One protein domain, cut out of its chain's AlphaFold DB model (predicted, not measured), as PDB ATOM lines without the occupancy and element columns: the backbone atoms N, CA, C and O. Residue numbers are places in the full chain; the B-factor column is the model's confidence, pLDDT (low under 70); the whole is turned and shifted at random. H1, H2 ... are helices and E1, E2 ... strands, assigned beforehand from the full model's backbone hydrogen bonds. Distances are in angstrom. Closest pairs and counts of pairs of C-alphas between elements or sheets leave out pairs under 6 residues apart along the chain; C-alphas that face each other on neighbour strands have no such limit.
ATOM      1  N   LEU A   7      -1.486  49.922 -23.719       48.44
ATOM      2  CA  LEU A   7      -1.150  48.517 -23.555       48.44
ATOM      3  C   LEU A   7       0.371  48.386 -23.494       48.44
ATOM      4  O   LEU A   7       1.065  48.801 -24.420       48.44
ATOM      5  N   ILE A   8       0.892  47.826 -22.405       60.62
ATOM      6  CA  ILE A   8       2.318  47.507 -22.287       60.62
ATOM      7  C   ILE A   8       2.461  46.030 -21.967       60.62
ATOM      8  O   ILE A   8       1.851  45.544 -21.016       60.62
ATOM      9  N   ARG A   9       3.296  45.328 -22.734       58.25
ATOM     10  CA  ARG A   9       3.647  43.929 -22.489       58.25
ATOM     11  C   ARG A   9       5.039  43.871 -21.872       58.25
ATOM     12  O   ARG A   9       6.014  44.182 -22.546       58.25
ATOM     13  N   PHE A  10       5.131  43.456 -20.612       62.47
ATOM     14  CA  PHE A  10       6.414  43.177 -19.965       62.47
ATOM     15  C   PHE A  10       6.736  41.688 -20.072       62.47
ATOM     16  O   PHE A  10       5.900  40.844 -19.727       62.47
ATOM     17  N   ARG A  11       7.934  41.354 -20.566       59.97
ATOM     18  CA  ARG A  11       8.375  39.964 -20.705       59.97
ATOM     19  C   ARG A  11       9.155  39.553 -19.470       59.97
ATOM     20  O   ARG A  11      10.322  39.887 -19.310       59.97
ATOM     21  N   ARG A  12       8.561  38.694 -18.652       59.38
ATOM     22  CA  ARG A  12       9.265  38.155 -17.499       59.38
ATOM     23  C   ARG A  12      10.055  36.904 -17.875       59.38
ATOM     24  O   ARG A  12       9.478  35.893 -18.269       59.38
ATOM     25  N   ARG A  13      11.383  36.937 -17.731       51.34
ATOM     26  CA  ARG A  13      12.194  35.707 -17.704       51.34
ATOM     27  C   ARG A  13      12.233  35.201 -16.271       51.34
ATOM     28  O   ARG A  13      12.976  35.723 -15.448       51.34
ATOM     29  N   HIS A  14      11.399  34.216 -15.964       47.91
ATOM     30  CA  HIS A  14      11.453  33.534 -14.677       47.91
ATOM     31  C   HIS A  14      12.409  32.343 -14.784       47.91
ATOM     32  O   HIS A  14      12.296  31.527 -15.701       47.91
ATOM     33  N   PHE A  15      13.357  32.255 -13.857       41.50
ATOM     34  CA  PHE A  15      14.155  31.054 -13.641       41.50
ATOM     35  C   PHE A  15      13.621  30.402 -12.370       41.50
ATOM     36  O   PHE A  15      13.766  30.977 -11.293       41.50
ATOM     37  N   LEU A  16      13.019  29.217 -12.470       38.44
ATOM     38  CA  LEU A  16      12.825  28.403 -11.274       38.44
ATOM     39  C   LEU A  16      14.162  27.738 -10.952       38.44
ATOM     40  O   LEU A  16      14.809  27.153 -11.828       38.44
ATOM     41  N   LEU A  17      14.584  27.837  -9.694       33.97
ATOM     42  CA  LEU A  17      15.567  26.910  -9.154       33.97
ATOM     43  C   LEU A  17      14.891  25.536  -9.132       33.97
ATOM     44  O   LEU A  17      13.849  25.370  -8.506       33.97
ATOM     45  N   SER A  18      15.436  24.574  -9.878       37.69
ATOM     46  CA  SER A  18      15.038  23.177  -9.693       37.69
ATOM     47  C   SER A  18      15.542  22.677  -8.340       37.69
ATOM     48  O   SER A  18      16.532  23.197  -7.824       37.69
ATOM     49  N   GLU A  19      14.938  21.609  -7.819       38.66
ATOM     50  CA  GLU A  19      15.431  20.877  -6.636       38.66
ATOM     51  C   GLU A  19      16.901  20.425  -6.782       38.66
ATOM     52  O   GLU A  19      17.581  20.157  -5.799       38.66
ATOM     53  N   THR A  20      17.428  20.414  -8.014       45.88
ATOM     54  CA  THR A  20      18.824  20.087  -8.351       45.88
ATOM     55  C   THR A  20      19.767  21.299  -8.428       45.88
ATOM     56  O   THR A  20      20.906  21.170  -8.873       45.88
ATOM     57  N   GLY A  21      19.304  22.507  -8.080       36.16
ATOM     58  CA  GLY A  21      20.097  23.745  -8.128       36.16
ATOM     59  C   GLY A  21      20.342  24.314  -9.535       36.16
ATOM     60  O   GLY A  21      20.921  25.391  -9.677       36.16
ATOM     61  N   LYS A  22      19.875  23.651 -10.601       35.59
ATOM     62  CA  LYS A  22      19.956  24.169 -11.977       35.59
ATOM     63  C   LYS A  22      18.760  25.077 -12.277       35.59
ATOM     64  O   LYS A  22      17.613  24.659 -12.098       35.59
ATOM     65  N   LYS A  23      19.020  26.303 -12.751       38.41
ATOM     66  CA  LYS A  23      17.993  27.244 -13.234       38.41
ATOM     67  C   LYS A  23      17.300  26.657 -14.472       38.41
ATOM     68  O   LYS A  23      17.940  26.505 -15.510       38.41
ATOM     69  N   LYS A  24      16.006  26.343 -14.380       36.19
ATOM     70  CA  LYS A  24      15.179  25.916 -15.522       36.19
ATOM     71  C   LYS A  24      14.240  27.069 -15.890       36.19
ATOM     72  O   LYS A  24      13.564  27.616 -15.018       36.19
ATOM     73  N   LEU A  25      14.228  27.473 -17.163       40.44
ATOM     74  CA  LEU A  25      13.217  28.403 -17.682       40.44
ATOM     75  C   LEU A  25      11.871  27.670 -17.621       40.44
ATOM     76  O   LEU A  25      11.717  26.659 -18.304       40.44
ATOM     77  N   SER A  26      10.941  28.110 -16.776       39.72
ATOM     78  CA  SER A  26       9.689  27.369 -16.556       39.72
ATOM     79  C   SER A  26       8.494  27.910 -17.335       39.72
ATOM     80  O   SER A  26       7.624  27.129 -17.683       39.72
ATOM     81  N   ALA A  27       8.461  29.201 -17.666       41.62
ATOM     82  CA  ALA A  27       7.523  29.802 -18.616       41.62
ATOM     83  C   ALA A  27       7.899  31.276 -18.825       41.62
ATOM     84  O   ALA A  27       8.465  31.916 -17.934       41.62
ATOM     85  N   VAL A  28       7.565  31.838 -19.989       45.06
ATOM     86  CA  VAL A  28       7.596  33.291 -20.199       45.06
ATOM     87  C   VAL A  28       6.210  33.821 -19.854       45.06
ATOM     88  O   VAL A  28       5.321  33.808 -20.694       45.06
ATOM     89  N   ILE A  29       6.019  34.263 -18.613       51.09
ATOM     90  CA  ILE A  29       4.789  34.964 -18.234       51.09
ATOM     91  C   ILE A  29       4.902  36.391 -18.764       51.09
ATOM     92  O   ILE A  29       5.881  37.092 -18.483       51.09
ATOM     93  N   PHE A  30       3.910  36.830 -19.530       52.69
ATOM     94  CA  PHE A  30       3.764  38.237 -19.862       52.69
ATOM     95  C   PHE A  30       2.822  38.884 -18.863       52.69
ATOM     96  O   PHE A  30       1.793  38.318 -18.496       52.69
ATOM     97  N   THR A  31       3.177  40.085 -18.421       57.09
ATOM     98  CA  THR A  31       2.234  40.936 -17.702       57.09
ATOM     99  C   THR A  31       1.812  42.052 -18.631       57.09
ATOM    100  O   THR A  31       2.638  42.854 -19.071       57.09
ATOM    101  N   VAL A  32       0.524  42.065 -18.950       55.88
ATOM    102  CA  VAL A  32      -0.102  43.144 -19.700       55.88
ATOM    103  C   VAL A  32      -0.548  44.199 -18.702       55.88
ATOM    104  O   VAL A  32      -1.343  43.900 -17.814       55.88
ATOM    105  N   VAL A  33      -0.034  45.420 -18.845       61.31
ATOM    106  CA  VAL A  33      -0.472  46.576 -18.059       61.31
ATOM    107  C   VAL A  33      -1.429  47.407 -18.900       61.31
ATOM    108  O   VAL A  33      -1.046  47.908 -19.959       61.31
ATOM    109  N   ARG A  34      -2.666  47.552 -18.419       64.31
ATOM    110  CA  ARG A  34      -3.682  48.455 -18.969       64.31
ATOM    111  C   ARG A  34      -3.771  49.686 -18.090       64.31
ATOM    112  O   ARG A  34      -3.788  49.566 -16.869       64.31
ATOM    113  N   MET A  35      -3.838  50.857 -18.706       66.94
ATOM    114  CA  MET A  35      -3.999  52.120 -17.989       66.94
ATOM    115  C   MET A  35      -5.052  52.964 -18.683       66.94
ATOM    116  O   MET A  35      -4.981  53.171 -19.897       66.94
ATOM    117  N   TYR A  36      -6.003  53.459 -17.903       71.12
ATOM    118  CA  TYR A  36      -7.042  54.370 -18.365       71.12
ATOM    119  C   TYR A  36      -7.437  55.335 -17.243       71.12
ATOM    120  O   TYR A  36      -7.217  55.075 -16.055       71.12
ATOM    121  N   ARG A  37      -7.966  56.502 -17.616       67.81
ATOM    122  CA  ARG A  37      -8.336  57.557 -16.664       67.81
ATOM    123  C   ARG A  37      -9.744  57.285 -16.133       67.81
ATOM    124  O   ARG A  37     -10.674  57.182 -16.919       67.81
ATOM    125  N   ALA A  38      -9.925  57.249 -14.812       57.31
ATOM    126  CA  ALA A  38     -11.174  56.782 -14.184       57.31
ATOM    127  C   ALA A  38     -12.443  57.578 -14.572       57.31
ATOM    128  O   ALA A  38     -13.546  57.048 -14.526       57.31
ATOM    129  N   TYR A  39     -12.309  58.841 -14.994       54.03
ATOM    130  CA  TYR A  39     -13.446  59.620 -15.506       54.03
ATOM    131  C   TYR A  39     -14.012  59.061 -16.824       54.03
ATOM    132  O   TYR A  39     -15.203  59.205 -17.079       54.03
ATOM    133  N   GLU A  40     -13.187  58.401 -17.643       54.56
ATOM    134  CA  GLU A  40     -13.650  57.737 -18.868       54.56
ATOM    135  C   GLU A  40     -14.532  56.519 -18.542       54.56
ATOM    136  O   GLU A  40     -15.532  56.308 -19.215       54.56
ATOM    137  N   GLU A  41     -14.228  55.787 -17.462       51.75
ATOM    138  CA  GLU A  41     -15.034  54.655 -16.968       51.75
ATOM    139  C   GLU A  41     -16.363  55.125 -16.341       51.75
ATOM    140  O   GLU A  41     -17.402  54.503 -16.546       51.75
ATOM    141  N   TYR A  42     -16.364  56.265 -15.630       50.31
ATOM    142  CA  TYR A  42     -17.596  56.868 -15.102       50.31
ATOM    143  C   TYR A  42     -18.532  57.338 -16.221       50.31
ATOM    144  O   TYR A  42     -19.706  56.990 -16.198       50.31
ATOM    145  N   LEU A  43     -18.037  58.087 -17.214       51.19
ATOM    146  CA  LEU A  43     -18.872  58.501 -18.350       51.19
ATOM    147  C   LEU A  43     -19.439  57.292 -19.102       51.19
ATOM    148  O   LEU A  43     -20.617  57.288 -19.433       51.19
ATOM    149  N   GLU A  44     -18.646  56.233 -19.273       53.75
ATOM    150  CA  GLU A  44     -19.124  54.981 -19.857       53.75
ATOM    151  C   GLU A  44     -20.231  54.313 -19.020       53.75
ATOM    152  O   GLU A  44     -21.170  53.763 -19.588       53.75
ATOM    153  N   TYR A  45     -20.160  54.364 -17.686       53.56
ATOM    154  CA  TYR A  45     -21.202  53.825 -16.803       53.56
ATOM    155  C   TYR A  45     -22.504  54.636 -16.857       53.56
ATOM    156  O   TYR A  45     -23.580  54.044 -16.885       53.56
ATOM    157  N   VAL A  46     -22.426  55.972 -16.879       49.62
ATOM    158  CA  VAL A  46     -23.622  56.839 -16.880       49.62
ATOM    159  C   VAL A  46     -24.274  56.933 -18.268       49.62
ATOM    160  O   VAL A  46     -25.483  57.117 -18.357       49.62
ATOM    161  N   GLU A  47     -23.506  56.778 -19.350       54.41
ATOM    162  CA  GLU A  47     -24.023  56.784 -20.730       54.41
ATOM    163  C   GLU A  47     -24.579  55.419 -21.183       54.41
ATOM    164  O   GLU A  47     -25.210  55.332 -22.239       54.41
ATOM    165  N   ARG A  48     -24.383  54.344 -20.405       54.44
ATOM    166  CA  ARG A  48     -25.015  53.048 -20.683       54.44
ATOM    167  C   ARG A  48     -26.518  53.127 -20.380       54.44
ATOM    168  O   ARG A  48     -26.889  53.573 -19.294       54.44
ATOM    169  N   PRO A  49     -27.402  52.649 -21.280       52.25
ATOM    170  CA  PRO A  49     -28.792  52.411 -20.905       52.25
ATOM    171  C   PRO A  49     -28.811  51.484 -19.686       52.25
ATOM    172  O   PRO A  49     -28.025  50.534 -19.626       52.25
ATOM    173  N   ALA A  50     -29.657  51.804 -18.699       52.72
ATOM    174  CA  ALA A  50     -29.733  51.057 -17.447       52.72
ATOM    175  C   ALA A  50     -29.798  49.553 -17.757       52.72
ATOM    176  O   ALA A  50     -30.635  49.150 -18.574       52.72
ATOM    177  N   PRO A  51     -28.913  48.724 -17.176       51.34
ATOM    178  CA  PRO A  51     -28.964  47.302 -17.442       51.34
ATOM    179  C   PRO A  51     -30.345  46.791 -17.028       51.34
ATOM    180  O   PRO A  51     -30.833  47.102 -15.939       51.34
ATOM    181  N   GLY A  52     -30.983  46.017 -17.910       50.53
ATOM    182  CA  GLY A  52     -32.143  45.219 -17.531       50.53
ATOM    183  C   GLY A  52     -31.801  44.297 -16.347       50.53
ATOM    184  O   GLY A  52     -30.634  44.185 -15.966       50.53
ATOM    185  N   PRO A  53     -32.787  43.605 -15.756       46.41
ATOM    186  CA  PRO A  53     -32.633  42.841 -14.509       46.41
ATOM    187  C   PRO A  53     -31.629  41.661 -14.537       46.41
ATOM    188  O   PRO A  53     -31.568  40.889 -13.588       46.41
ATOM    189  N   THR A  54     -30.812  41.521 -15.582       44.06
ATOM    190  CA  THR A  54     -29.830  40.449 -15.799       44.06
ATOM    191  C   THR A  54     -28.446  40.994 -16.180       44.06
ATOM    192  O   THR A  54     -27.802  40.503 -17.106       44.06
ATOM    193  N   ALA A  55     -27.953  42.022 -15.478       42.28
ATOM    194  CA  ALA A  55     -26.550  42.416 -15.617       42.28
ATOM    195  C   ALA A  55     -25.639  41.199 -15.329       42.28
ATOM    196  O   ALA A  55     -25.837  40.537 -14.304       42.28
ATOM    197  N   PRO A  56     -24.654  40.882 -16.196       38.72
ATOM    198  CA  PRO A  56     -23.723  39.790 -15.941       38.72
ATOM    199  C   PRO A  56     -23.003  40.022 -14.606       38.72
ATOM    200  O   PRO A  56     -22.761  41.179 -14.238       38.72
ATOM    201  N   PRO A  57     -22.661  38.955 -13.862       40.06
ATOM    202  CA  PRO A  57     -21.980  39.095 -12.587       40.06
ATOM    203  C   PRO A  57     -20.694  39.897 -12.793       40.06
ATOM    204  O   PRO A  57     -19.800  39.497 -13.540       40.06
ATOM    205  N   VAL A  58     -20.614  41.055 -12.135       47.62
ATOM    206  CA  VAL A  58     -19.382  41.838 -12.069       47.62
ATOM    207  C   VAL A  58     -18.310  40.909 -11.509       47.62
ATOM    208  O   VAL A  58     -18.506  40.329 -10.441       47.62
ATOM    209  N   SER A  59     -17.216  40.724 -12.255       49.28
ATOM    210  CA  SER A  59     -16.061  39.936 -11.820       49.28
ATOM    211  C   SER A  59     -15.678  40.365 -10.401       49.28
ATOM    212  O   SER A  59     -15.252  41.501 -10.190       49.28
ATOM    213  N   LYS A  60     -15.921  39.484  -9.425       58.34
ATOM    214  CA  LYS A  60     -15.623  39.747  -8.017       58.34
ATOM    215  C   LYS A  60     -14.134  39.533  -7.801       58.34
ATOM    216  O   LYS A  60     -13.621  38.462  -8.127       58.34
ATOM    217  N   PHE A  61     -13.441  40.524  -7.248       69.62
ATOM    218  CA  PHE A  61     -12.068  40.319  -6.807       69.62
ATOM    219  C   PHE A  61     -12.100  39.573  -5.472       69.62
ATOM    220  O   PHE A  61     -12.927  39.848  -4.606       69.62
ATOM    221  N   SER A  62     -11.210  38.595  -5.302       71.81
ATOM    222  CA  SER A  62     -11.162  37.784  -4.079       71.81
ATOM    223  C   SER A  62     -10.676  38.570  -2.858       71.81
ATOM    224  O   SER A  62     -11.073  38.252  -1.744       71.81
ATOM    225  N   ASN A  63      -9.856  39.606  -3.069       80.88
ATOM    226  CA  ASN A  63      -9.344  40.505  -2.037       80.88
ATOM    227  C   ASN A  63      -9.495  41.961  -2.497       80.88
ATOM    228  O   ASN A  63      -8.788  42.402  -3.404       80.88
ATOM    229  N   GLU A  64     -10.388  42.711  -1.852       85.50
ATOM    230  CA  GLU A  64     -10.626  44.133  -2.123       85.50
ATOM    231  C   GLU A  64     -10.305  44.968  -0.883       85.50
ATOM    232  O   GLU A  64     -10.801  44.701   0.211       85.50
ATOM    233  N   VAL A  65      -9.465  45.991  -1.050       86.56
ATOM    234  CA  VAL A  65      -9.078  46.907   0.028       86.56
ATOM    235  C   VAL A  65      -9.309  48.336  -0.432       86.56
ATOM    236  O   VAL A  65      -8.753  48.778  -1.438       86.56
ATOM    237  N   PHE A  66     -10.114  49.071   0.328       86.94
ATOM    238  CA  PHE A  66     -10.465  50.454   0.031       86.94
ATOM    239  C   PHE A  66      -9.665  51.412   0.911       86.94
ATOM    240  O   PHE A  66      -9.556  51.215   2.118       86.94
ATOM    241  N   ASN A  67      -9.139  52.474   0.297       87.88
ATOM    242  CA  ASN A  67      -8.389  53.543   0.966       87.88
ATOM    243  C   ASN A  67      -7.226  53.069   1.871       87.88
ATOM    244  O   ASN A  67      -7.094  53.577   2.988       87.88
ATOM    245  N   PRO A  68      -6.365  52.129   1.434       91.94
ATOM    246  CA  PRO A  68      -5.208  51.758   2.237       91.94
ATOM    247  C   PRO A  68      -4.229  52.935   2.367       91.94
ATOM    248  O   PRO A  68      -4.136  53.799   1.488       91.94
ATOM    249  N   THR A  69      -3.461  52.965   3.455       90.31
ATOM    250  CA  THR A  69      -2.356  53.917   3.614       90.31
ATOM    251  C   THR A  69      -1.196  53.549   2.686       90.31
ATOM    252  O   THR A  69      -0.990  52.388   2.350       90.31
ATOM    253  N   ASN A  70      -0.440  54.549   2.225       87.19
ATOM    254  CA  ASN A  70       0.756  54.336   1.406       87.19
ATOM    255  C   ASN A  70       2.000  54.303   2.321       87.19
ATOM    256  O   ASN A  70       2.203  55.291   3.036       87.19
ATOM    257  N   PRO A  71       2.840  53.247   2.291       93.38
ATOM    258  CA  PRO A  71       2.764  52.064   1.423       93.38
ATOM    259  C   PRO A  71       1.726  51.026   1.871       93.38
ATOM    260  O   PRO A  71       1.498  50.848   3.063       93.38
ATOM    261  N   VAL A  72       1.158  50.311   0.894       93.12
ATOM    262  CA  VAL A  72       0.266  49.161   1.101       93.12
ATOM    263  C   VAL A  72       0.941  47.886   0.598       93.12
ATOM    264  O   VAL A  72       1.482  47.864  -0.508       93.12
ATOM    265  N   GLU A  73       0.893  46.822   1.396       92.50
ATOM    266  CA  GLU A  73       1.365  45.486   1.026       92.50
ATOM    267  C   GLU A  73       0.266  44.471   1.350       92.50
ATOM    268  O   GLU A  73      -0.196  44.393   2.487       92.50
ATOM    269  N   LEU A  74      -0.191  43.735   0.334       90.88
ATOM    270  CA  LEU A  74      -1.268  42.751   0.450       90.88
ATOM    271  C   LEU A  74      -0.759  41.374   0.010       90.88
ATOM    272  O   LEU A  74      -0.080  41.288  -1.020       90.88
ATOM    273  N   PRO A  75      -1.090  40.297   0.740       89.12
ATOM    274  CA  PRO A  75      -0.754  38.950   0.308       89.12
ATOM    275  C   PRO A  75      -1.563  38.569  -0.940       89.12
ATOM    276  O   PRO A  75      -2.761  38.841  -1.031       89.12
ATOM    277  N   ILE A  76      -0.909  37.895  -1.889       84.12
ATOM    278  CA  ILE A  76      -1.552  37.289  -3.061       84.12
ATOM    279  C   ILE A  76      -1.154  35.814  -3.168       84.12
ATOM    280  O   ILE A  76       0.007  35.462  -2.955       84.12
ATOM    281  N   SER A  77      -2.098  34.950  -3.538       81.62
ATOM    282  CA  SER A  77      -1.856  33.514  -3.756       81.62
ATOM    283  C   SER A  77      -1.370  33.252  -5.185       81.62
ATOM    284  O   SER A  77      -2.047  32.627  -5.995       81.62
ATOM    285  N   GLY A  78      -0.187  33.780  -5.508       80.00
ATOM    286  CA  GLY A  78       0.419  33.663  -6.837       80.00
ATOM    287  C   GLY A  78      -0.178  34.598  -7.901       80.00
ATOM    288  O   GLY A  78      -1.202  35.254  -7.714       80.00
ATOM    289  N   PHE A  79       0.494  34.678  -9.052       77.38
ATOM    290  CA  PHE A  79       0.115  35.545 -10.177       77.38
ATOM    291  C   PHE A  79       0.442  34.861 -11.516       77.38
ATOM    292  O   PHE A  79       1.462  35.153 -12.144       77.38
ATOM    293  N   GLY A  80      -0.371  33.862 -11.871       70.31
ATOM    294  CA  GLY A  80      -0.243  33.027 -13.071       70.31
ATOM    295  C   GLY A  80      -1.275  33.370 -14.148       70.31
ATOM    296  O   GLY A  80      -1.971  34.375 -14.034       70.31
ATOM    297  N   ASN A  81      -1.359  32.547 -15.197       64.69
ATOM    298  CA  ASN A  81      -2.275  32.758 -16.322       64.69
ATOM    299  C   ASN A  81      -3.716  33.048 -15.850       64.69
ATOM    300  O   ASN A  81      -4.226  32.350 -14.977       64.69
ATOM    301  N   GLY A  82      -4.345  34.089 -16.397       63.19
ATOM    302  CA  GLY A  82      -5.705  34.513 -16.042       63.19
ATOM    303  C   GLY A  82      -5.818  35.345 -14.757       63.19
ATOM    304  O   GLY A  82      -6.866  35.938 -14.505       63.19
ATOM    305  N   HIS A  83      -4.758  35.467 -13.943       75.69
ATOM    306  CA  HIS A  83      -4.804  36.318 -12.750       75.69
ATOM    307  C   HIS A  83      -4.826  37.804 -13.127       75.69
ATOM    308  O   HIS A  83      -4.068  38.270 -13.986       75.69
ATOM    309  N   ARG A  84      -5.665  38.567 -12.416       78.00
ATOM    310  CA  ARG A  84      -5.837  40.014 -12.582       78.00
ATOM    311  C   ARG A  84      -5.566  40.740 -11.269       78.00
ATOM    312  O   ARG A  84      -6.124  40.389 -10.235       78.00
ATOM    313  N   LEU A  85      -4.761  41.795 -11.331       85.19
ATOM    314  CA  LEU A  85      -4.595  42.777 -10.261       85.19
ATOM    315  C   LEU A  85      -5.064  44.133 -10.782       85.19
ATOM    316  O   LEU A  85      -4.589  44.591 -11.818       85.19
ATOM    317  N   ARG A  86      -5.968  44.789 -10.053       87.31
ATOM    318  CA  ARG A  86      -6.435  46.144 -10.354       87.31
ATOM    319  C   ARG A  86      -6.006  47.098  -9.248       87.31
ATOM    320  O   ARG A  86      -6.227  46.827  -8.073       87.31
ATOM    321  N   VAL A  87      -5.437  48.233  -9.636       89.31
ATOM    322  CA  VAL A  87      -5.065  49.328  -8.738       89.31
ATOM    323  C   VAL A  87      -5.739  50.601  -9.226       89.31
ATOM    324  O   VAL A  87      -5.472  51.062 -10.334       89.31
ATOM    325  N   VAL A  88      -6.595  51.185  -8.391       89.69
ATOM    326  CA  VAL A  88      -7.156  52.519  -8.624       89.69
ATOM    327  C   VAL A  88      -6.378  53.507  -7.766       89.69
ATOM    328  O   VAL A  88      -6.314  53.358  -6.547       89.69
ATOM    329  N   LEU A  89      -5.750  54.500  -8.392       91.19
ATOM    330  CA  LEU A  89      -4.910  55.472  -7.693       91.19
ATOM    331  C   LEU A  89      -5.103  56.888  -8.211       91.19
ATOM    332  O   LEU A  89      -5.526  57.105  -9.346       91.19
ATOM    333  N   LYS A  90      -4.736  57.863  -7.378       90.81
ATOM    334  CA  LYS A  90      -4.632  59.269  -7.758       90.81
ATOM    335  C   LYS A  90      -3.169  59.695  -7.730       90.81
ATOM    336  O   LYS A  90      -2.527  59.634  -6.685       90.81
ATOM    337  N   THR A  91      -2.662  60.170  -8.861       91.81
ATOM    338  CA  THR A  91      -1.367  60.870  -8.919       91.81
ATOM    339  C   THR A  91      -1.428  62.139  -8.064       91.81
ATOM    340  O   THR A  91      -2.455  62.823  -8.017       91.81
ATOM    341  N   LEU A  92      -0.338  62.460  -7.392       90.75
ATOM    342  CA  LEU A  92      -0.167  63.631  -6.546       90.75
ATOM    343  C   LEU A  92       0.260  64.856  -7.378       90.75
ATOM    344  O   LEU A  92       0.055  64.926  -8.589       90.75
ATOM    345  N   ASP A  93       0.770  65.878  -6.694       89.38
ATOM    346  CA  ASP A  93       1.317  67.096  -7.294       89.38
ATOM    347  C   ASP A  93       2.705  67.387  -6.723       89.38
ATOM    348  O   ASP A  93       2.930  68.368  -6.019       89.38
ATOM    349  N   LYS A  94       3.635  66.447  -6.920       89.19
ATOM    350  CA  LYS A  94       4.993  66.527  -6.354       89.19
ATOM    351  C   LYS A  94       6.033  66.681  -7.453       89.19
ATOM    352  O   LYS A  94       6.085  65.862  -8.357       89.19
ATOM    353  N   ARG A  95       6.955  67.643  -7.359       80.56
ATOM    354  CA  ARG A  95       7.972  67.888  -8.409       80.56
ATOM    355  C   ARG A  95       8.666  66.612  -8.930       80.56
ATOM    356  O   ARG A  95       8.728  66.422 -10.139       80.56
ATOM    357  N   ASN A  96       9.081  65.710  -8.037       85.06
ATOM    358  CA  ASN A  96       9.709  64.420  -8.367       85.06
ATOM    359  C   ASN A  96       8.747  63.238  -8.160       85.06
ATOM    360  O   ASN A  96       9.067  62.269  -7.476       85.06
ATOM    361  N   GLU A  97       7.522  63.357  -8.663       88.75
ATOM    362  CA  GLU A  97       6.518  62.315  -8.485       88.75
ATOM    363  C   GLU A  97       6.861  61.051  -9.267       88.75
ATOM    364  O   GLU A  97       7.063  61.067 -10.482       88.75
ATOM    365  N   GLN A  98       6.869  59.951  -8.530       93.69
ATOM    366  CA  GLN A  98       6.929  58.595  -9.031       93.69
ATOM    367  C   GLN A  98       6.169  57.698  -8.060       93.69
ATOM    368  O   GLN A  98       6.049  58.016  -6.872       93.69
ATOM    369  N   PHE A  99       5.676  56.575  -8.556       94.81
ATOM    370  CA  PHE A  99       5.105  55.520  -7.728       94.81
ATOM    371  C   PHE A  99       5.517  54.165  -8.290       94.81
ATOM    372  O   PHE A  99       6.010  54.086  -9.417       94.81
ATOM    373  N   SER A 100       5.336  53.103  -7.510       95.62
ATOM    374  CA  SER A 100       5.597  51.751  -7.989       95.62
ATOM    375  C   SER A 100       4.513  50.773  -7.580       95.62
ATOM    376  O   SER A 100       4.018  50.837  -6.456       95.62
ATOM    377  N   VAL A 101       4.212  49.835  -8.472       94.62
ATOM    378  CA  VAL A 101       3.453  48.622  -8.159       94.62
ATOM    379  C   VAL A 101       4.407  47.447  -8.313       94.62
ATOM    380  O   VAL A 101       5.005  47.268  -9.375       94.62
ATOM    381  N   ASN A 102       4.569  46.678  -7.238       93.56
ATOM    382  CA  ASN A 102       5.503  45.562  -7.189       93.56
ATOM    383  C   ASN A 102       4.744  44.247  -7.009       93.56
ATOM    384  O   ASN A 102       3.935  44.129  -6.092       93.56
ATOM    385  N   LEU A 103       5.057  43.241  -7.826       89.56
ATOM    386  CA  LEU A 103       4.766  41.845  -7.492       89.56
ATOM    387  C   LEU A 103       6.003  41.283  -6.789       89.56
ATOM    388  O   LEU A 103       7.095  41.353  -7.349       89.56
ATOM    389  N   LYS A 104       5.854  40.759  -5.572       88.56
ATOM    390  CA  LYS A 104       6.973  40.287  -4.739       88.56
ATOM    391  C   LYS A 104       6.914  38.779  -4.508       88.56
ATOM    392  O   LYS A 104       5.838  38.187  -4.534       88.56
ATOM    393  N   ASN A 105       8.074  38.178  -4.258       82.94
ATOM    394  CA  ASN A 105       8.206  36.837  -3.689       82.94
ATOM    395  C   ASN A 105       9.323  36.860  -2.641       82.94
ATOM    396  O   ASN A 105      10.503  36.857  -2.990       82.94
ATOM    397  N   GLY A 106       8.949  36.951  -1.364       87.12
ATOM    398  CA  GLY A 106       9.904  37.226  -0.292       87.12
ATOM    399  C   GLY A 106      10.641  38.548  -0.532       87.12
ATOM    400  O   GLY A 106      10.013  39.602  -0.655       87.12
ATOM    401  N   ASN A 107      11.971  38.470  -0.631       88.12
ATOM    402  CA  ASN A 107      12.845  39.624  -0.867       88.12
ATOM    403  C   ASN A 107      12.989  40.002  -2.352       88.12
ATOM    404  O   ASN A 107      13.499  41.080  -2.656       88.12
ATOM    405  N   ASP A 108      12.536  39.148  -3.270       85.38
ATOM    406  CA  ASP A 108      12.623  39.408  -4.705       85.38
ATOM    407  C   ASP A 108      11.432  40.242  -5.194       85.38
ATOM    408  O   ASP A 108      10.289  40.072  -4.750       85.38
ATOM    409  N   ILE A 109      11.686  41.101  -6.185       88.38
ATOM    410  CA  ILE A 109      10.647  41.805  -6.942       88.38
ATOM    411  C   ILE A 109      10.535  41.147  -8.310       88.38
ATOM    412  O   ILE A 109      11.378  41.286  -9.194       88.38
ATOM    413  N   LEU A 110       9.438  40.429  -8.474       82.62
ATOM    414  CA  LEU A 110       9.074  39.684  -9.661       82.62
ATOM    415  C   LEU A 110       8.734  40.600 -10.843       82.62
ATOM    416  O   LEU A 110       9.090  40.294 -11.982       82.62
ATOM    417  N   LEU A 111       8.057  41.707 -10.550       87.25
ATOM    418  CA  LEU A 111       7.704  42.779 -11.472       87.25
ATOM    419  C   LEU A 111       7.778  44.086 -10.697       87.25
ATOM    420  O   LEU A 111       7.078  44.231  -9.699       87.25
ATOM    421  N   HIS A 112       8.582  45.025 -11.171       92.19
ATOM    422  CA  HIS A 112       8.605  46.403 -10.710       92.19
ATOM    423  C   HIS A 112       8.039  47.283 -11.813       92.19
ATOM    424  O   HIS A 112       8.700  47.470 -12.828       92.19
ATOM    425  N   PHE A 113       6.831  47.810 -11.636       93.62
ATOM    426  CA  PHE A 113       6.254  48.821 -12.519       93.62
ATOM    427  C   PHE A 113       6.427  50.190 -11.870       93.62
ATOM    428  O   PHE A 113       5.857  50.423 -10.807       93.62
ATOM    429  N   ASN A 114       7.190  51.092 -12.487       95.62
ATOM    430  CA  ASN A 114       7.537  52.389 -11.910       95.62
ATOM    431  C   ASN A 114       7.386  53.549 -12.903       95.62
ATOM    432  O   ASN A 114       8.333  53.910 -13.606       95.62
ATOM    433  N   PRO A 115       6.203  54.183 -12.949       95.00
ATOM    434  CA  PRO A 115       6.023  55.459 -13.625       95.00
ATOM    435  C   PRO A 115       6.774  56.586 -12.914       95.00
ATOM    436  O   PRO A 115       6.603  56.810 -11.712       95.00
ATOM    437  N   ARG A 116       7.571  57.332 -13.681       95.44
ATOM    438  CA  ARG A 116       8.316  58.520 -13.253       95.44
ATOM    439  C   ARG A 116       7.774  59.726 -14.018       95.44
ATOM    440  O   ARG A 116       8.105  59.937 -15.182       95.44
ATOM    441  N   LEU A 117       6.917  60.514 -13.366       93.69
ATOM    442  CA  LEU A 117       6.151  61.585 -14.019       93.69
ATOM    443  C   LEU A 117       7.016  62.783 -14.412       93.69
ATOM    444  O   LEU A 117       6.657  63.531 -15.309       93.69
ATOM    445  N   LYS A 118       8.147  62.995 -13.733       91.81
ATOM    446  CA  LYS A 118       9.078  64.073 -14.088       91.81
ATOM    447  C   LYS A 118       9.722  63.840 -15.454       91.81
ATOM    448  O   LYS A 118       9.844  64.778 -16.235       91.81
ATOM    449  N   ASP A 119      10.126  62.601 -15.708       92.56
ATOM    450  CA  ASP A 119      10.885  62.223 -16.900       92.56
ATOM    451  C   ASP A 119       9.975  61.654 -17.999       92.56
ATOM    452  O   ASP A 119      10.458  61.252 -19.053       92.56
ATOM    453  N   ASN A 120       8.658  61.606 -17.750       93.31
ATOM    454  CA  ASN A 120       7.651  61.023 -18.634       93.31
ATOM    455  C   ASN A 120       8.023  59.612 -19.110       93.31
ATOM    456  O   ASN A 120       7.900  59.280 -20.287       93.31
ATOM    457  N   VAL A 121       8.481  58.768 -18.184       92.31
ATOM    458  CA  VAL A 121       8.898  57.400 -18.496       92.31
ATOM    459  C   VAL A 121       8.266  56.399 -17.550       92.31
ATOM    460  O   VAL A 121       8.080  56.658 -16.362       92.31
ATOM    461  N   ILE A 122       7.942  55.233 -18.089       92.19
ATOM    462  CA  ILE A 122       7.596  54.061 -17.298       92.19
ATOM    463  C   ILE A 122       8.800  53.136 -17.322       92.19
ATOM    464  O   ILE A 122       9.335  52.833 -18.384       92.19
ATOM    465  N   VAL A 123       9.221  52.707 -16.142       93.06
ATOM    466  CA  VAL A 123      10.274  51.717 -15.979       93.06
ATOM    467  C   VAL A 123       9.653  50.400 -15.557       93.06
ATOM    468  O   VAL A 123       8.856  50.357 -14.621       93.06
ATOM    469  N   PHE A 124      10.054  49.335 -16.238       88.88
ATOM    470  CA  PHE A 124       9.870  47.974 -15.779       88.88
ATOM    471  C   PHE A 124      11.209  47.368 -15.390       88.88
ATOM    472  O   PHE A 124      12.218  47.596 -16.053       88.88
ATOM    473  N   ASN A 125      11.229  46.586 -14.317       89.38
ATOM    474  CA  ASN A 125      12.403  45.804 -13.949       89.38
ATOM    475  C   ASN A 125      11.998  44.603 -13.077       89.38
ATOM    476  O   ASN A 125      10.831  44.437 -12.713       89.38
ATOM    477  N   SER A 126      12.968  43.780 -12.711       84.75
ATOM    478  CA  SER A 126      12.899  42.812 -11.626       84.75
ATOM    479  C   SER A 126      14.074  43.022 -10.667       84.75
ATOM    480  O   SER A 126      15.095  43.615 -11.016       84.75
ATOM    481  N   PHE A 127      13.917  42.565  -9.430       87.69
ATOM    482  CA  PHE A 127      14.962  42.571  -8.412       87.69
ATOM    483  C   PHE A 127      15.151  41.143  -7.922       87.69
ATOM    484  O   PHE A 127      14.187  40.513  -7.485       87.69
ATOM    485  N   SER A 128      16.370  40.625  -8.030       85.31
ATOM    486  CA  SER A 128      16.694  39.258  -7.618       85.31
ATOM    487  C   SER A 128      18.155  39.150  -7.223       85.31
ATOM    488  O   SER A 128      18.996  39.824  -7.815       85.31
ATOM    489  N   ASN A 129      18.464  38.288  -6.253       85.62
ATOM    490  CA  ASN A 129      19.827  38.106  -5.726       85.62
ATOM    491  C   ASN A 129      20.473  39.418  -5.239       85.62
ATOM    492  O   ASN A 129      21.675  39.606  -5.373       85.62
ATOM    493  N   GLY A 130      19.668  40.333  -4.692       88.94
ATOM    494  CA  GLY A 130      20.155  41.610  -4.168       88.94
ATOM    495  C   GLY A 130      20.408  42.696  -5.219       88.94
ATOM    496  O   GLY A 130      20.842  43.783  -4.847       88.94
ATOM    497  N   GLU A 131      20.109  42.450  -6.500       92.88
ATOM    498  CA  GLU A 131      20.382  43.399  -7.583       92.88
ATOM    499  C   GLU A 131      19.173  43.631  -8.500       92.88
ATOM    500  O   GLU A 131      18.390  42.721  -8.811       92.88
ATOM    501  N   TRP A 132      19.048  44.872  -8.980       93.38
ATOM    502  CA  TRP A 132      18.155  45.216 -10.085       93.38
ATOM    503  C   TRP A 132      18.653  44.575 -11.373       93.38
ATOM    504  O   TRP A 132      19.842  44.605 -11.679       93.38
ATOM    505  N   GLN A 133      17.730  44.007 -12.135       88.94
ATOM    506  CA  GLN A 133      18.037  43.378 -13.408       88.94
ATOM    507  C   GLN A 133      18.014  44.421 -14.541       88.94
ATOM    508  O   GLN A 133      18.099  45.633 -14.313       88.94
ATOM    509  N   HIS A 134      17.934  43.954 -15.788       84.56
ATOM    510  CA  HIS A 134      17.856  44.835 -16.948       84.56
ATOM    511  C   HIS A 134      16.561  45.657 -16.941       84.56
ATOM    512  O   HIS A 134      15.461  45.110 -16.884       84.56
ATOM    513  N   GLU A 135      16.712  46.975 -17.025       90.56
ATOM    514  CA  GLU A 135      15.596  47.910 -17.063       90.56
ATOM    515  C   GLU A 135      14.939  47.918 -18.451       90.56
ATOM    516  O   GLU A 135      15.600  48.142 -19.461       90.56
ATOM    517  N   GLU A 136      13.624  47.723 -18.502       82.88
ATOM    518  CA  GLU A 136      12.829  47.804 -19.726       82.88
ATOM    519  C   GLU A 136      12.007  49.100 -19.739       82.88
ATOM    520  O   GLU A 136      11.311  49.437 -18.776       82.88
ATOM    521  N   ARG A 137      12.064  49.832 -20.856       87.00
ATOM    522  CA  ARG A 137      11.317  51.080 -21.066       87.00
ATOM    523  C   ARG A 137      10.445  50.945 -22.316       87.00
ATOM    524  O   ARG A 137      10.993  50.880 -23.416       87.00
ATOM    525  N   PRO A 138       9.109  50.885 -22.188       75.62
ATOM    526  CA  PRO A 138       8.232  50.778 -23.343       75.62
ATOM    527  C   PRO A 138       8.233  52.087 -24.137       75.62
ATOM    528  O   PRO A 138       8.187  53.178 -23.563       75.62
ATOM    529  N   SER A 139       8.225  51.976 -25.465       76.25
ATOM    530  CA  SER A 139       8.056  53.128 -26.352       76.25
ATOM    531  C   SER A 139       6.571  53.469 -26.483       76.25
ATOM    532  O   SER A 139       5.900  53.065 -27.429       76.25
ATOM    533  N   ILE A 140       6.034  54.158 -25.476       73.88
ATOM    534  CA  ILE A 140       4.649  54.641 -25.466       73.88
ATOM    535  C   ILE A 140       4.596  56.131 -25.141       73.88
ATOM    536  O   ILE A 140       5.483  56.677 -24.485       73.88
ATOM    537  N   VAL A 141       3.508  56.789 -25.542       80.31
ATOM    538  CA  VAL A 141       3.193  58.126 -25.030       80.31
ATOM    539  C   VAL A 141       2.905  58.004 -23.535       80.31
ATOM    540  O   VAL A 141       2.037  57.230 -23.135       80.31
ATOM    541  N   PHE A 142       3.637  58.754 -22.709       88.69
ATOM    542  CA  PHE A 142       3.494  58.685 -21.258       88.69
ATOM    543  C   PHE A 142       2.054  59.031 -20.828       88.69
ATOM    544  O   PHE A 142       1.557  60.101 -21.188       88.69
ATOM    545  N   PRO A 143       1.366  58.148 -20.080       86.00
ATOM    546  CA  PRO A 143      -0.080  58.257 -19.886       86.00
ATOM    547  C   PRO A 143      -0.489  59.022 -18.620       86.00
ATOM    548  O   PRO A 143      -1.663  59.370 -18.467       86.00
ATOM    549  N   PHE A 144       0.445  59.255 -17.692       89.19
ATOM    550  CA  PHE A 144       0.139  59.831 -16.385       89.19
ATOM    551  C   PHE A 144       0.267  61.354 -16.380       89.19
ATOM    552  O   PHE A 144       1.291  61.925 -16.744       89.19
ATOM    553  N   GLU A 145      -0.767  62.006 -15.871       89.50
ATOM    554  CA  GLU A 145      -0.827  63.424 -15.551       89.50
ATOM    555  C   GLU A 145      -1.010  63.580 -14.045       89.50
ATOM    556  O   GLU A 145      -1.662  62.755 -13.410       89.50
ATOM    557  N   ARG A 146      -0.510  64.681 -13.484       90.88
ATOM    558  CA  ARG A 146      -0.649  65.013 -12.060       90.88
ATOM    559  C   ARG A 146      -2.104  65.246 -11.661       90.88
ATOM    560  O   ARG A 146      -2.912  65.742 -12.450       90.88
ATOM    561  N   LYS A 147      -2.431  64.970 -10.395       90.88
ATOM    562  CA  LYS A 147      -3.778  65.127  -9.803       90.88
ATOM    563  C   LYS A 147      -4.900  64.348 -10.510       90.88
ATOM    564  O   LYS A 147      -6.071  64.618 -10.231       90.88
ATOM    565  N   LYS A 148      -4.599  63.396 -11.396       88.81
ATOM    566  CA  LYS A 148      -5.600  62.560 -12.075       88.81
ATOM    567  C   LYS A 148      -5.740  61.193 -11.414       88.81
ATOM    568  O   LYS A 148      -4.839  60.729 -10.719       88.81
ATOM    569  N   ILE A 149      -6.905  60.584 -11.618       86.12
ATOM    570  CA  ILE A 149      -7.229  59.238 -11.144       86.12
ATOM    571  C   ILE A 149      -7.075  58.268 -12.310       86.12
ATOM    572  O   ILE A 149      -7.589  58.528 -13.402       86.12
ATOM    573  N   TYR A 150      -6.400  57.156 -12.056       85.31
ATOM    574  CA  TYR A 150      -6.151  56.094 -13.015       85.31
ATOM    575  C   TYR A 150      -6.576  54.753 -12.447       85.31
ATOM    576  O   TYR A 150      -6.354  54.481 -11.266       85.31
ATOM    577  N   THR A 151      -7.105  53.915 -13.328       82.75
ATOM    578  CA  THR A 151      -7.197  52.479 -13.102       82.75
ATOM    579  C   THR A 151      -6.051  51.822 -13.858       82.75
ATOM    580  O   THR A 151      -5.853  52.065 -15.051       82.75
ATOM    581  N   ILE A 152      -5.262  51.029 -13.139       84.69
ATOM    582  CA  ILE A 152      -4.139  50.262 -13.668       84.69
ATOM    583  C   ILE A 152      -4.461  48.790 -13.472       84.69
ATOM    584  O   ILE A 152      -4.730  48.360 -12.351       84.69
ATOM    585  N   GLU A 153      -4.422  48.014 -14.546       81.19
ATOM    586  CA  GLU A 153      -4.704  46.583 -14.495       81.19
ATOM    587  C   GLU A 153      -3.507  45.787 -14.976       81.19
ATOM    588  O   GLU A 153      -3.008  46.018 -16.072       81.19
ATOM    589  N   PHE A 154      -3.079  44.831 -14.164       81.12
ATOM    590  CA  PHE A 154      -2.078  43.837 -14.507       81.12
ATOM    591  C   PHE A 154      -2.809  42.533 -14.796       81.12
ATOM    592  O   PHE A 154      -3.594  42.073 -13.966       81.12
ATOM    593  N   VAL A 155      -2.539  41.938 -15.951       74.81
ATOM    594  CA  VAL A 155      -3.066  40.625 -16.336       74.81
ATOM    595  C   VAL A 155      -1.886  39.712 -16.628       74.81
ATOM    596  O   VAL A 155      -1.043  40.051 -17.464       74.81
ATOM    597  N   ALA A 156      -1.790  38.595 -15.909       70.12
ATOM    598  CA  ALA A 156      -0.790  37.571 -16.182       70.12
ATOM    599  C   ALA A 156      -1.298  36.607 -17.256       70.12
ATOM    600  O   ALA A 156      -2.403  36.082 -17.166       70.12
ATOM    601  N   THR A 157      -0.456  36.370 -18.256       62.50
ATOM    602  CA  THR A 157      -0.729  35.440 -19.354       62.50
ATOM    603  C   THR A 157       0.512  34.612 -19.685       62.50
ATOM    604  O   THR A 157       1.642  35.110 -19.605       62.50
ATOM    605  N   THR A 158       0.313  33.339 -20.026       54.00
ATOM    606  CA  THR A 158       1.377  32.413 -20.441       54.00
ATOM    607  C   THR A 158       1.455  32.199 -21.952       54.00
ATOM    608  O   THR A 158       2.524  31.802 -22.416       54.00
TER     609      THR A 158
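What this domain is: This is residues 7 to 158 of the 263 residues of the protein "Galectin" of Necator americanus (UniProt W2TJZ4). Two antiparallel sheets stand face to face as a sandwich: a twisted, curled sheet E1-E2-E7-E3 and a smaller sheet E4-E5-E6. H1 follows E2 and leads away from the body; residues 42 to 60 stick out. The 152 printed residues run E1 E2 H1 E3 E4 E5 E6 E7, mostly strand, with under half of them in named elements. The whole is only just compact, close to loose, with radius of gyration of the C-alphas 17.6 A and spans of 58 by 43 by 31 A.

Where its parts are: E1 is residues 7 to 17, 30.9 A, from C-alpha 7 at (-1.150, 48.517, -23.555). E2, residues 23 to 37, is 40.3 A long and bends by 58 degrees at residue 26. E7 is residues 149 to 157, 26.0 A, ending at (-0.729, 35.440, -19.354); E3 is residues 84 to 90, 19.9 A. E4 is residues 101 to 105, 13.5 A; E5, residues 108 to 116, 21.4 A, bends by 65 degrees at residue 111; E6 is residues 121 to 128, 22.5 A. H1 is residues 38 to 47, 14.4 A.

How they stand to each other: In the larger sheet, N 10 and O 31 of hairpin E1-E2 are 3.0 A apart, N 34 and O 153 of E2-E7 2.8 A, and N 87 and O 152 of E7-E3 2.8 A. E2, H1 and E3 form a split strand-helix-strand unit, E7 between its two same-way strands, with a right-handed crossover. E4, E5 and E6 form a meander, each strand the antiparallel neighbour of the one before; N 103 and O 111 are 2.9 A apart, N 114 and O 123 2.8 A. The closest C-alphas of E1 and E6, Phe 10 and Phe 124, are 7.2 A apart. H1, with every O i to N i+4 pair within hydrogen-bond range, is on the larger sheet, over none of its strands, height 10.3 A; its closest C-alphas to E7 are Ala 38 and Tyr 150, 5.2 A.

The domain as a whole: The C-alphas farthest apart, Thr 20 and Pro 49, are 58.9 A apart. The printed part has no cut; links H1 to E3 and E6 to E7 are long. Mean pLDDT of the printed part is 73.2, with residues 7 to 35, 37 to 61, 81 to 82 and 157 to 158 under 70.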